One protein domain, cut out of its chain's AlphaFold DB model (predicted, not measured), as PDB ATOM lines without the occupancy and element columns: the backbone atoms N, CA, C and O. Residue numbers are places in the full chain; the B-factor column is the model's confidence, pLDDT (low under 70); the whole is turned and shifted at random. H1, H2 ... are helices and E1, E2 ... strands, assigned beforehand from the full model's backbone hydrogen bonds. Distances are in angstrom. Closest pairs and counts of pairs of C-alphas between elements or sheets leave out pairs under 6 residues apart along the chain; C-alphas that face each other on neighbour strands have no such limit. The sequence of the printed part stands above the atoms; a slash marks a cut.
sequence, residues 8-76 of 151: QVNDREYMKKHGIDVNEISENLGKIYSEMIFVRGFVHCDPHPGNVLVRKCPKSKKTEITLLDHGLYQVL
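This is residues 8 to 76 of the 151 residues of the protein "uncharacterized aarF domain-containing protein kinase 1-like" of Notothenia coriiceps (black rockcod) (UniProt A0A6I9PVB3). Two small antiparallel sheets sit in succession along one long helix, H2: hairpin E2 and E3 beside residues 22 to 32, E1 with E4 beside residues 32 to 40. Short helix H1 lies near H2's beginning. The 69 printed residues hold H1, H2, E1, E2, E3, E4 in that order, a mixed class, only just compact, close to loose (radius of gyration of the C-alphas 12.8 A), spanning 38 by 21 by 20 A.

Start at H1, residues 12 to 17, close but not clearly touching H2, residues 22 to 40: C-alphas 15 and 22 are closest, 7.3 A. In both, every O i to N i+4 pair is within hydrogen-bond range. E1, residues 42 to 44, pairs antiparallel with E4, residues 73 to 75: N 43 to O 74 is 2.9 A. In hairpin E2, residues 52 to 56, and E3, residues 63 to 67, N 64 to O 55 is 2.8 A. H2 and E3 come closest at C-alphas 25 and 63, 7.3 A.

Find C-alpha 22 at (10.068, 2.509, 54.762); H2 runs 25.5 A to C-alpha 40 at (4.013, 19.747, 36.952).

C-alphas 17 and 76 are farthest apart, 38.6 A. The printed part has no cut; no printed residue is under 70.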
ATOM      1  N   GLN A   8      18.919  10.596  56.855       94.31
ATOM      2  CA  GLN A   8      19.027  10.259  55.434       94.31
ATOM      3  C   GLN A   8      18.061   9.123  55.079       94.31
ATOM      4  O   GLN A   8      17.807   8.227  55.887       94.31
ATOM      5  N   VAL A   9      17.532   9.131  53.855       93.88
ATOM      6  CA  VAL A   9      16.543   8.139  53.395       93.88
ATOM      7  C   VAL A   9      17.044   6.685  53.438       93.88
ATOM      8  O   VAL A   9      16.246   5.758  53.566       93.88
ATOM      9  N   ASN A  10      18.360   6.473  53.371       92.81
ATOM     10  CA  ASN A  10      19.005   5.158  53.438       92.81
ATOM     11  C   ASN A  10      19.372   4.710  54.870       92.81
ATOM     12  O   ASN A  10      19.809   3.572  55.052       92.81
ATOM     13  N   ASP A  11      19.169   5.544  55.896       94.06
ATOM     14  CA  ASP A  11      19.479   5.200  57.288       94.06
ATOM     15  C   ASP A  11      18.350   4.380  57.930       94.06
ATOM     16  O   ASP A  11      17.420   4.892  58.560       94.06
ATOM     17  N   ARG A  12      18.443   3.054  57.794       92.06
ATOM     18  CA  ARG A  12      17.468   2.111  58.365       92.06
ATOM     19  C   ARG A  12      17.376   2.162  59.891       92.06
ATOM     20  O   ARG A  12      16.301   1.897  60.431       92.06
ATOM     21  N   GLU A  13      18.465   2.464  60.587       95.19
ATOM     22  CA  GLU A  13      18.467   2.511  62.051       95.19
ATOM     23  C   GLU A  13      17.749   3.771  62.548       95.19
ATOM     24  O   GLU A  13      16.937   3.693  63.478       95.19
ATOM     25  N   TYR A  14      17.930   4.903  61.861       95.12
ATOM     26  CA  TYR A  14      17.137   6.108  62.089       95.12
ATOM     27  C   TYR A  14      15.640   5.845  61.897       95.12
ATOM     28  O   TYR A  14      14.851   6.203  62.776       95.12
ATOM     29  N   MET A  15      15.245   5.180  60.802       94.69
ATOM     30  CA  MET A  15      13.834   4.860  60.529       94.69
ATOM     31  C   MET A  15      13.202   4.058  61.666       94.69
ATOM     32  O   MET A  15      12.150   4.439  62.186       94.69
ATOM     33  N   LYS A  16      13.867   2.974  62.092       94.75
ATOM     34  CA  LYS A  16      13.396   2.117  63.192       94.75
ATOM     35  C   LYS A  16      13.256   2.909  64.487       94.75
ATOM     36  O   LYS A  16      12.214   2.844  65.133       94.75
ATOM     37  N   LYS A  17      14.282   3.689  64.844       95.44
ATOM     38  CA  LYS A  17      14.301   4.497  66.072       95.44
ATOM     39  C   LYS A  17      13.170   5.528  66.117       95.44
ATOM     40  O   LYS A  17      12.660   5.816  67.197       95.44
ATOM     41  N   HIS A  18      12.767   6.067  64.967       93.69
ATOM     42  CA  HIS A  18      11.735   7.105  64.869       93.69
ATOM     43  C   HIS A  18      10.356   6.572  64.448       93.69
ATOM     44  O   HIS A  18       9.438   7.367  64.243       93.69
ATOM     45  N   GLY A  19      10.187   5.247  64.339       93.31
ATOM     46  CA  GLY A  19       8.916   4.625  63.957       93.31
ATOM     47  C   GLY A  19       8.436   5.051  62.567       93.31
ATOM     48  O   GLY A  19       7.245   5.307  62.372       93.31
ATOM     49  N   ILE A  20       9.367   5.202  61.623       95.12
ATOM     50  CA  ILE A  20       9.075   5.566  60.237       95.12
ATOM     51  C   ILE A  20       8.976   4.285  59.404       95.12
ATOM     52  O   ILE A  20       9.880   3.448  59.433       95.12
ATOM     53  N   ASP A  21       7.882   4.139  58.658       93.12
ATOM     54  CA  ASP A  21       7.695   3.023  57.734       93.12
ATOM     55  C   ASP A  21       8.400   3.315  56.403       93.12
ATOM     56  O   ASP A  21       8.123   4.304  55.721       93.12
ATOM     57  N   VAL A  22       9.316   2.429  56.021       92.19
ATOM     58  CA  VAL A  22      10.068   2.509  54.762       92.19
ATOM     59  C   VAL A  22       9.173   2.355  53.530       92.19
ATOM     60  O   VAL A  22       9.482   2.916  52.477       92.19
ATOM     61  N   ASN A  23       8.051   1.640  53.650       92.25
ATOM     62  CA  ASN A  23       7.085   1.510  52.562       92.25
ATOM     63  C   ASN A  23       6.337   2.828  52.341       92.25
ATOM     64  O   ASN A  23       6.200   3.260  51.199       92.25
ATOM     65  N   GLU A  24       5.941   3.510  53.424       93.06
ATOM     66  CA  GLU A  24       5.315   4.840  53.365       93.06
ATOM     67  C   GLU A  24       6.247   5.852  52.676       93.06
ATOM     68  O   GLU A  24       5.806   6.643  51.842       93.06
ATOM     69  N   ILE A  25       7.550   5.809  52.974       93.31
ATOM     70  CA  ILE A  25       8.540   6.672  52.312       93.31
ATOM     71  C   ILE A  25       8.643   6.357  50.826       93.31
ATOM     72  O   ILE A  25       8.624   7.277  50.012       93.31
ATOM     73  N   SER A  26       8.745   5.075  50.476       92.62
ATOM     74  CA  SER A  26       8.878   4.642  49.083       92.62
ATOM     75  C   SER A  26       7.660   5.070  48.257       92.62
ATOM     76  O   SER A  26       7.803   5.611  47.162       92.62
ATOM     77  N   GLU A  27       6.457   4.915  48.816       94.50
ATOM     78  CA  GLU A  27       5.211   5.369  48.198       94.50
ATOM     79  C   GLU A  27       5.173   6.897  48.045       94.50
ATOM     80  O   GLU A  27       4.832   7.412  46.978       94.50
ATOM     81  N   ASN A  28       5.548   7.641  49.089       94.56
ATOM     82  CA  ASN A  28       5.536   9.102  49.053       94.56
ATOM     83  C   ASN A  28       6.589   9.672  48.093       94.56
ATOM     84  O   ASN A  28       6.281  10.618  47.369       94.56
ATOM     85  N   LEU A  29       7.786   9.082  48.014       94.56
ATOM     86  CA  LEU A  29       8.782   9.423  46.994       94.56
ATOM     87  C   LEU A  29       8.227   9.183  45.589       94.56
ATOM     88  O   LEU A  29       8.289  10.079  44.747       94.56
ATOM     89  N   GLY A  30       7.605   8.022  45.360       94.38
ATOM     90  CA  GLY A  30       6.940   7.715  44.096       94.38
ATOM     91  C   GLY A  30       5.875   8.751  43.723       94.38
ATOM     92  O   GLY A  30       5.833   9.206  42.579       94.38
ATOM     93  N   LYS A  31       5.056   9.193  44.686       96.06
ATOM     94  CA  LYS A  31       4.047  10.249  44.485       96.06
ATOM     95  C   LYS A  31       4.671  11.602  44.151       96.06
ATOM     96  O   LYS A  31       4.209  12.246  43.213       96.06
ATOM     97  N   ILE A  32       5.707  12.021  44.880       95.88
ATOM     98  CA  ILE A  32       6.407  13.293  44.640       95.88
ATOM     99  C   ILE A  32       6.961  13.325  43.212       95.88
ATOM    100  O   ILE A  32       6.699  14.272  42.471       95.88
ATOM    101  N   TYR A  33       7.659  12.265  42.798       95.75
ATOM    102  CA  TYR A  33       8.231  12.165  41.455       95.75
ATOM    103  C   TYR A  33       7.168  12.052  40.362       95.75
ATOM    104  O   TYR A  33       7.303  12.662  39.302       95.75
ATOM    105  N   SER A  34       6.078  11.336  40.630       96.19
ATOM    106  CA  SER A  34       4.946  11.251  39.705       96.19
ATOM    107  C   SER A  34       4.271  12.610  39.502       96.19
ATOM    108  O   SER A  34       3.975  12.980  38.369       96.19
ATOM    109  N   GLU A  35       4.061  13.384  40.570       97.38
ATOM    110  CA  GLU A  35       3.518  14.748  40.496       97.38
ATOM    111  C   GLU A  35       4.459  15.665  39.701       97.38
ATOM    112  O   GLU A  35       4.021  16.366  38.787       97.38
ATOM    113  N   MET A  36       5.760  15.623  40.001       97.25
ATOM    114  CA  MET A  36       6.795  16.369  39.284       97.25
ATOM    115  C   MET A  36       6.744  16.089  37.771       97.25
ATOM    116  O   MET A  36       6.510  17.000  36.970       97.25
ATOM    117  N   ILE A  37       6.865  14.818  37.383       96.69
ATOM    118  CA  ILE A  37       6.969  14.403  35.981       96.69
ATOM    119  C   ILE A  37       5.633  14.558  35.254       96.69
ATOM    120  O   ILE A  37       5.568  15.215  34.216       96.69
ATOM    121  N   PHE A  38       4.559  13.955  35.768       96.69
ATOM    122  CA  PHE A  38       3.311  13.799  35.020       96.69
ATOM    123  C   PHE A  38       2.369  14.994  35.165       96.69
ATOM    124  O   PHE A  38       1.609  15.272  34.235       96.69
ATOM    125  N   VAL A  39       2.434  15.751  36.265       96.31
ATOM    126  CA  VAL A  39       1.498  16.857  36.541       96.31
ATOM    127  C   VAL A  39       2.156  18.221  36.353       96.31
ATOM    128  O   VAL A  39       1.601  19.064  35.642       96.31
ATOM    129  N   ARG A  40       3.346  18.435  36.925       96.69
ATOM    130  CA  ARG A  40       4.013  19.747  36.952       96.69
ATOM    131  C   ARG A  40       4.937  20.009  35.765       96.69
ATOM    132  O   ARG A  40       5.064  21.161  35.368       96.69
ATOM    133  N   GLY A  41       5.530  18.970  35.179       96.88
ATOM    134  CA  GLY A  41       6.416  19.091  34.019       96.88
ATOM    135  C   GLY A  41       7.829  19.564  34.347       96.88
ATOM    136  O   GLY A  41       8.453  20.249  33.545       96.88
ATOM    137  N   PHE A  42       8.349  19.182  35.506       96.44
ATOM    138  CA  PHE A  42       9.772  19.283  35.826       96.44
ATOM    139  C   PHE A  42      10.172  18.093  36.687       96.44
ATOM    140  O   PHE A  42       9.311  17.477  37.301       96.44
ATOM    141  N   VAL A  43      11.455  17.766  36.773       96.31
ATOM    142  CA  VAL A  43      11.932  16.669  37.622       96.31
ATOM    143  C   VAL A  43      13.251  17.041  38.285       96.31
ATOM    144  O   VAL A  43      14.096  17.683  37.665       96.31
ATOM    145  N   HIS A  44      13.405  16.662  39.555       95.62
ATOM    146  CA  HIS A  44      14.676  16.753  40.264       95.62
ATOM    147  C   HIS A  44      15.575  15.607  39.796       95.62
ATOM    148  O   HIS A  44      15.256  14.439  40.030       95.62
ATOM    149  N   CYS A  45      16.682  15.934  39.140       92.69
ATOM    150  CA  CYS A  45      17.531  14.963  38.452       92.69
ATOM    151  C   CYS A  45      18.538  14.254  39.365       92.69
ATOM    152  O   CYS A  45      19.117  13.267  38.931       92.69
ATOM    153  N   ASP A  46      18.711  14.718  40.606       91.50
ATOM    154  CA  ASP A  46      19.712  14.167  41.531       91.50
ATOM    155  C   ASP A  46      19.196  13.771  42.944       91.50
ATOM    156  O   ASP A  46      19.658  14.304  43.958       91.50
ATOM    157  N   PRO A  47      18.194  12.878  43.077       86.38
ATOM    158  CA  PRO A  47      17.715  12.407  44.383       86.38
ATOM    159  C   PRO A  47      18.609  11.344  45.023       86.38
ATOM    160  O   PRO A  47      18.133  10.282  45.437       86.38
ATOM    161  N   HIS A  48      19.910  11.600  45.127       88.75
ATOM    162  CA  HIS A  48      20.776  10.717  45.897       88.75
ATOM    163  C   HIS A  48      20.406  10.773  47.397       88.75
ATOM    164  O   HIS A  48      19.827  11.761  47.859       88.75
ATOM    165  N   PRO A  49      20.756   9.758  48.212       89.31
ATOM    166  CA  PRO A  49      20.331   9.705  49.616       89.31
ATOM    167  C   PRO A  49      20.714  10.927  50.466       89.31
ATOM    168  O   PRO A  49      19.995  11.291  51.391       89.31
ATOM    169  N   GLY A  50      21.826  11.583  50.130       90.25
ATOM    170  CA  GLY A  50      22.249  12.855  50.733       90.25
ATOM    171  C   GLY A  50      21.322  14.053  50.468       90.25
ATOM    172  O   GLY A  50      21.282  14.951  51.303       90.25
ATOM    173  N   ASN A  51      20.537  14.042  49.383       94.31
ATOM    174  CA  ASN A  51      19.565  15.091  49.048       94.31
ATOM    175  C   ASN A  51      18.146  14.782  49.537       94.31
ATOM    176  O   ASN A  51      17.219  15.548  49.281       94.31
ATOM    177  N   VAL A  52      17.944  13.668  50.241       95.44
ATOM    178  CA  VAL A  52      16.619  13.239  50.691       95.44
ATOM    179  C   VAL A  52      16.648  12.992  52.191       95.44
ATOM    180  O   VAL A  52      17.130  11.962  52.669       95.44
ATOM    181  N   LEU A  53      16.083  13.938  52.938       95.62
ATOM    182  CA  LEU A  53      15.866  13.784  54.371       95.62
ATOM    183  C   LEU A  53      14.461  13.280  54.658       95.62
ATOM    184  O   LEU A  53      13.484  13.673  54.017       95.62
ATOM    185  N   VAL A  54      14.361  12.458  55.690       96.25
ATOM    186  CA  VAL A  54      13.102  11.947  56.216       96.25
ATOM    187  C   VAL A  54      12.957  12.292  57.689       96.25
ATOM    188  O   VAL A  54      13.913  12.245  58.467       96.25
ATOM    189  N   ARG A  55      11.734  12.603  58.108       94.94
ATOM    190  CA  ARG A  55      11.417  12.767  59.528       94.94
ATOM    191  C   ARG A  55       9.984  12.376  59.831       94.94
ATOM    192  O   ARG A  55       9.109  12.440  58.972       94.94
ATOM    193  N   LYS A  56       9.718  12.041  61.090       93.75
ATOM    194  CA  LYS A  56       8.353  11.930  61.610       93.75
ATOM    195  C   LYS A  56       7.963  13.275  62.216       93.75
ATOM    196  O   LYS A  56       8.569  13.708  63.192       93.75
ATOM    197  N   CYS A  57       6.959  13.942  61.652       90.00
ATOM    198  CA  CYS A  57       6.482  15.227  62.150       90.00
ATOM    199  C   CYS A  57       6.063  15.109  63.628       90.00
ATOM    200  O   CYS A  57       5.159  14.323  63.938       90.00
ATOM    201  N   PRO A  58       6.639  15.892  64.561       86.25
ATOM    202  CA  PRO A  58       6.340  15.745  65.985       86.25
ATOM    203  C   PRO A  58       4.860  15.963  66.325       86.25
ATOM    204  O   PRO A  58       4.328  15.257  67.188       86.25
ATOM    205  N   LYS A  59       4.213  16.907  65.618       88.75
ATOM    206  CA  LYS A  59       2.815  17.323  65.818       88.75
ATOM    207  C   LYS A  59       1.818  16.394  65.128       88.75
ATOM    208  O   LYS A  59       0.887  15.923  65.767       88.75
ATOM    209  N   SER A  60       2.000  16.142  63.830       89.75
ATOM    210  CA  SER A  60       1.028  15.385  63.028       89.75
ATOM    211  C   SER A  60       1.277  13.876  63.028       89.75
ATOM    212  O   SER A  60       0.417  13.124  62.577       89.75
ATOM    213  N   LYS A  61       2.458  13.433  63.488       87.81
ATOM    214  CA  LYS A  61       2.962  12.053  63.383       87.81
ATOM    215  C   LYS A  61       3.028  11.515  61.947       87.81
ATOM    216  O   LYS A  61       3.257  10.322  61.757       87.81
ATOM    217  N   LYS A  62       2.869  12.369  60.933       90.25
ATOM    218  CA  LYS A  62       3.040  11.996  59.525       90.25
ATOM    219  C   LYS A  62       4.516  11.942  59.161       90.25
ATOM    220  O   LYS A  62       5.322  12.673  59.736       90.25
ATOM    221  N   THR A  63       4.856  11.063  58.231       93.06
ATOM    222  CA  THR A  63       6.201  11.013  57.661       93.06
ATOM    223  C   THR A  63       6.345  12.153  56.655       93.06
ATOM    224  O   THR A  63       5.486  12.345  55.798       93.06
ATOM    225  N   GLU A  64       7.406  12.938  56.788       93.88
ATOM    226  CA  GLU A  64       7.733  14.064  55.917       93.88
ATOM    227  C   GLU A  64       9.040  13.759  55.184       93.88
ATOM    228  O   GLU A  64       9.990  13.251  55.784       93.88
ATOM    229  N   ILE A  65       9.073  14.082  53.891       95.19
ATOM    230  CA  ILE A  65      10.263  14.007  53.044       95.19
ATOM    231  C   ILE A  65      10.669  15.437  52.710       95.19
ATOM    232  O   ILE A  65       9.837  16.228  52.266       95.19
ATOM    233  N   THR A  66      11.941  15.757  52.913       94.88
ATOM    234  CA  THR A  66      12.534  17.023  52.487       94.88
ATOM    235  C   THR A  66      13.546  16.733  51.394       94.88
ATOM    236  O   THR A  66      14.508  16.001  51.622       94.88
ATOM    237  N   LEU A  67      13.313  17.304  50.214       94.25
ATOM    238  CA  LEU A  67      14.304  17.339  49.147       94.25
ATOM    239  C   LEU A  67      15.238  18.520  49.404       94.25
ATOM    240  O   LEU A  67      14.775  19.633  49.656       94.25
ATOM    241  N   LEU A  68      16.533  18.248  49.392       93.06
ATOM    242  CA  LEU A  68      17.597  19.238  49.456       93.06
ATOM    243  C   LEU A  68      18.146  19.482  48.049       93.06
ATOM    244  O   LEU A  68      17.676  18.879  47.095       93.06
ATOM    245  N   ASP A  69      19.120  20.386  47.960       91.44
ATOM    246  CA  ASP A  69      19.849  20.743  46.740       91.44
ATOM    247  C   ASP A  69      18.979  20.856  45.480       91.44
ATOM    248  O   ASP A  69      18.918  19.989  44.614       91.44
ATOM    249  N   HIS A  70      18.346  22.016  45.338       92.50
ATOM    250  CA  HIS A  70      17.518  22.301  44.179       92.50
ATOM    251  C   HIS A  70      18.307  22.785  42.945       92.50
ATOM    252  O   HIS A  70      17.747  23.487  42.102       92.50
ATOM    253  N   GLY A  71      19.601  22.463  42.839       90.69
ATOM    254  CA  GLY A  71      20.468  22.902  41.743       90.69
ATOM    255  C   GLY A  71      20.248  22.167  40.416       90.69
ATOM    256  O   GLY A  71      20.507  22.739  39.358       90.69
ATOM    257  N   LEU A  72      19.743  20.925  40.448       93.25
ATOM    258  CA  LEU A  72      19.622  20.053  39.272       93.25
ATOM    259  C   LEU A  72      18.168  19.688  38.959       93.25
ATOM    260  O   LEU A  72      17.688  18.596  39.267       93.25
ATOM    261  N   TYR A  73      17.482  20.607  38.282       95.62
ATOM    262  CA  TYR A  73      16.151  20.377  37.726       95.62
ATOM    263  C   TYR A  73      16.159  20.395  36.207       95.62
ATOM    264  O   TYR A  73      16.762  21.273  35.592       95.62
ATOM    265  N   GLN A  74      15.378  19.493  35.619       96.12
ATOM    266  CA  GLN A  74      15.055  19.532  34.200       96.12
ATOM    267  C   GLN A  74      13.577  19.869  34.010       96.12
ATOM    268  O   GLN A  74      12.701  19.211  34.576       96.12
ATOM    269  N   VAL A  75      13.297  20.881  33.188       97.12
ATOM    270  CA  VAL A  75      11.940  21.184  32.718       97.12
ATOM    271  C   VAL A  75      11.614  20.259  31.547       97.12
ATOM    272  O   VAL A  75      12.441  20.048  30.657       97.12
ATOM    273  N   LEU A  76      10.414  19.688  31.573       96.62
ATOM    274  CA  LEU A  76       9.902  18.803  30.538       96.62
ATOM    275  C   LEU A  76       9.010  19.609  29.599       96.62
ATOM    276  O   LEU A  76       7.973  20.128  30.015       96.62
TER     277      LEU A  76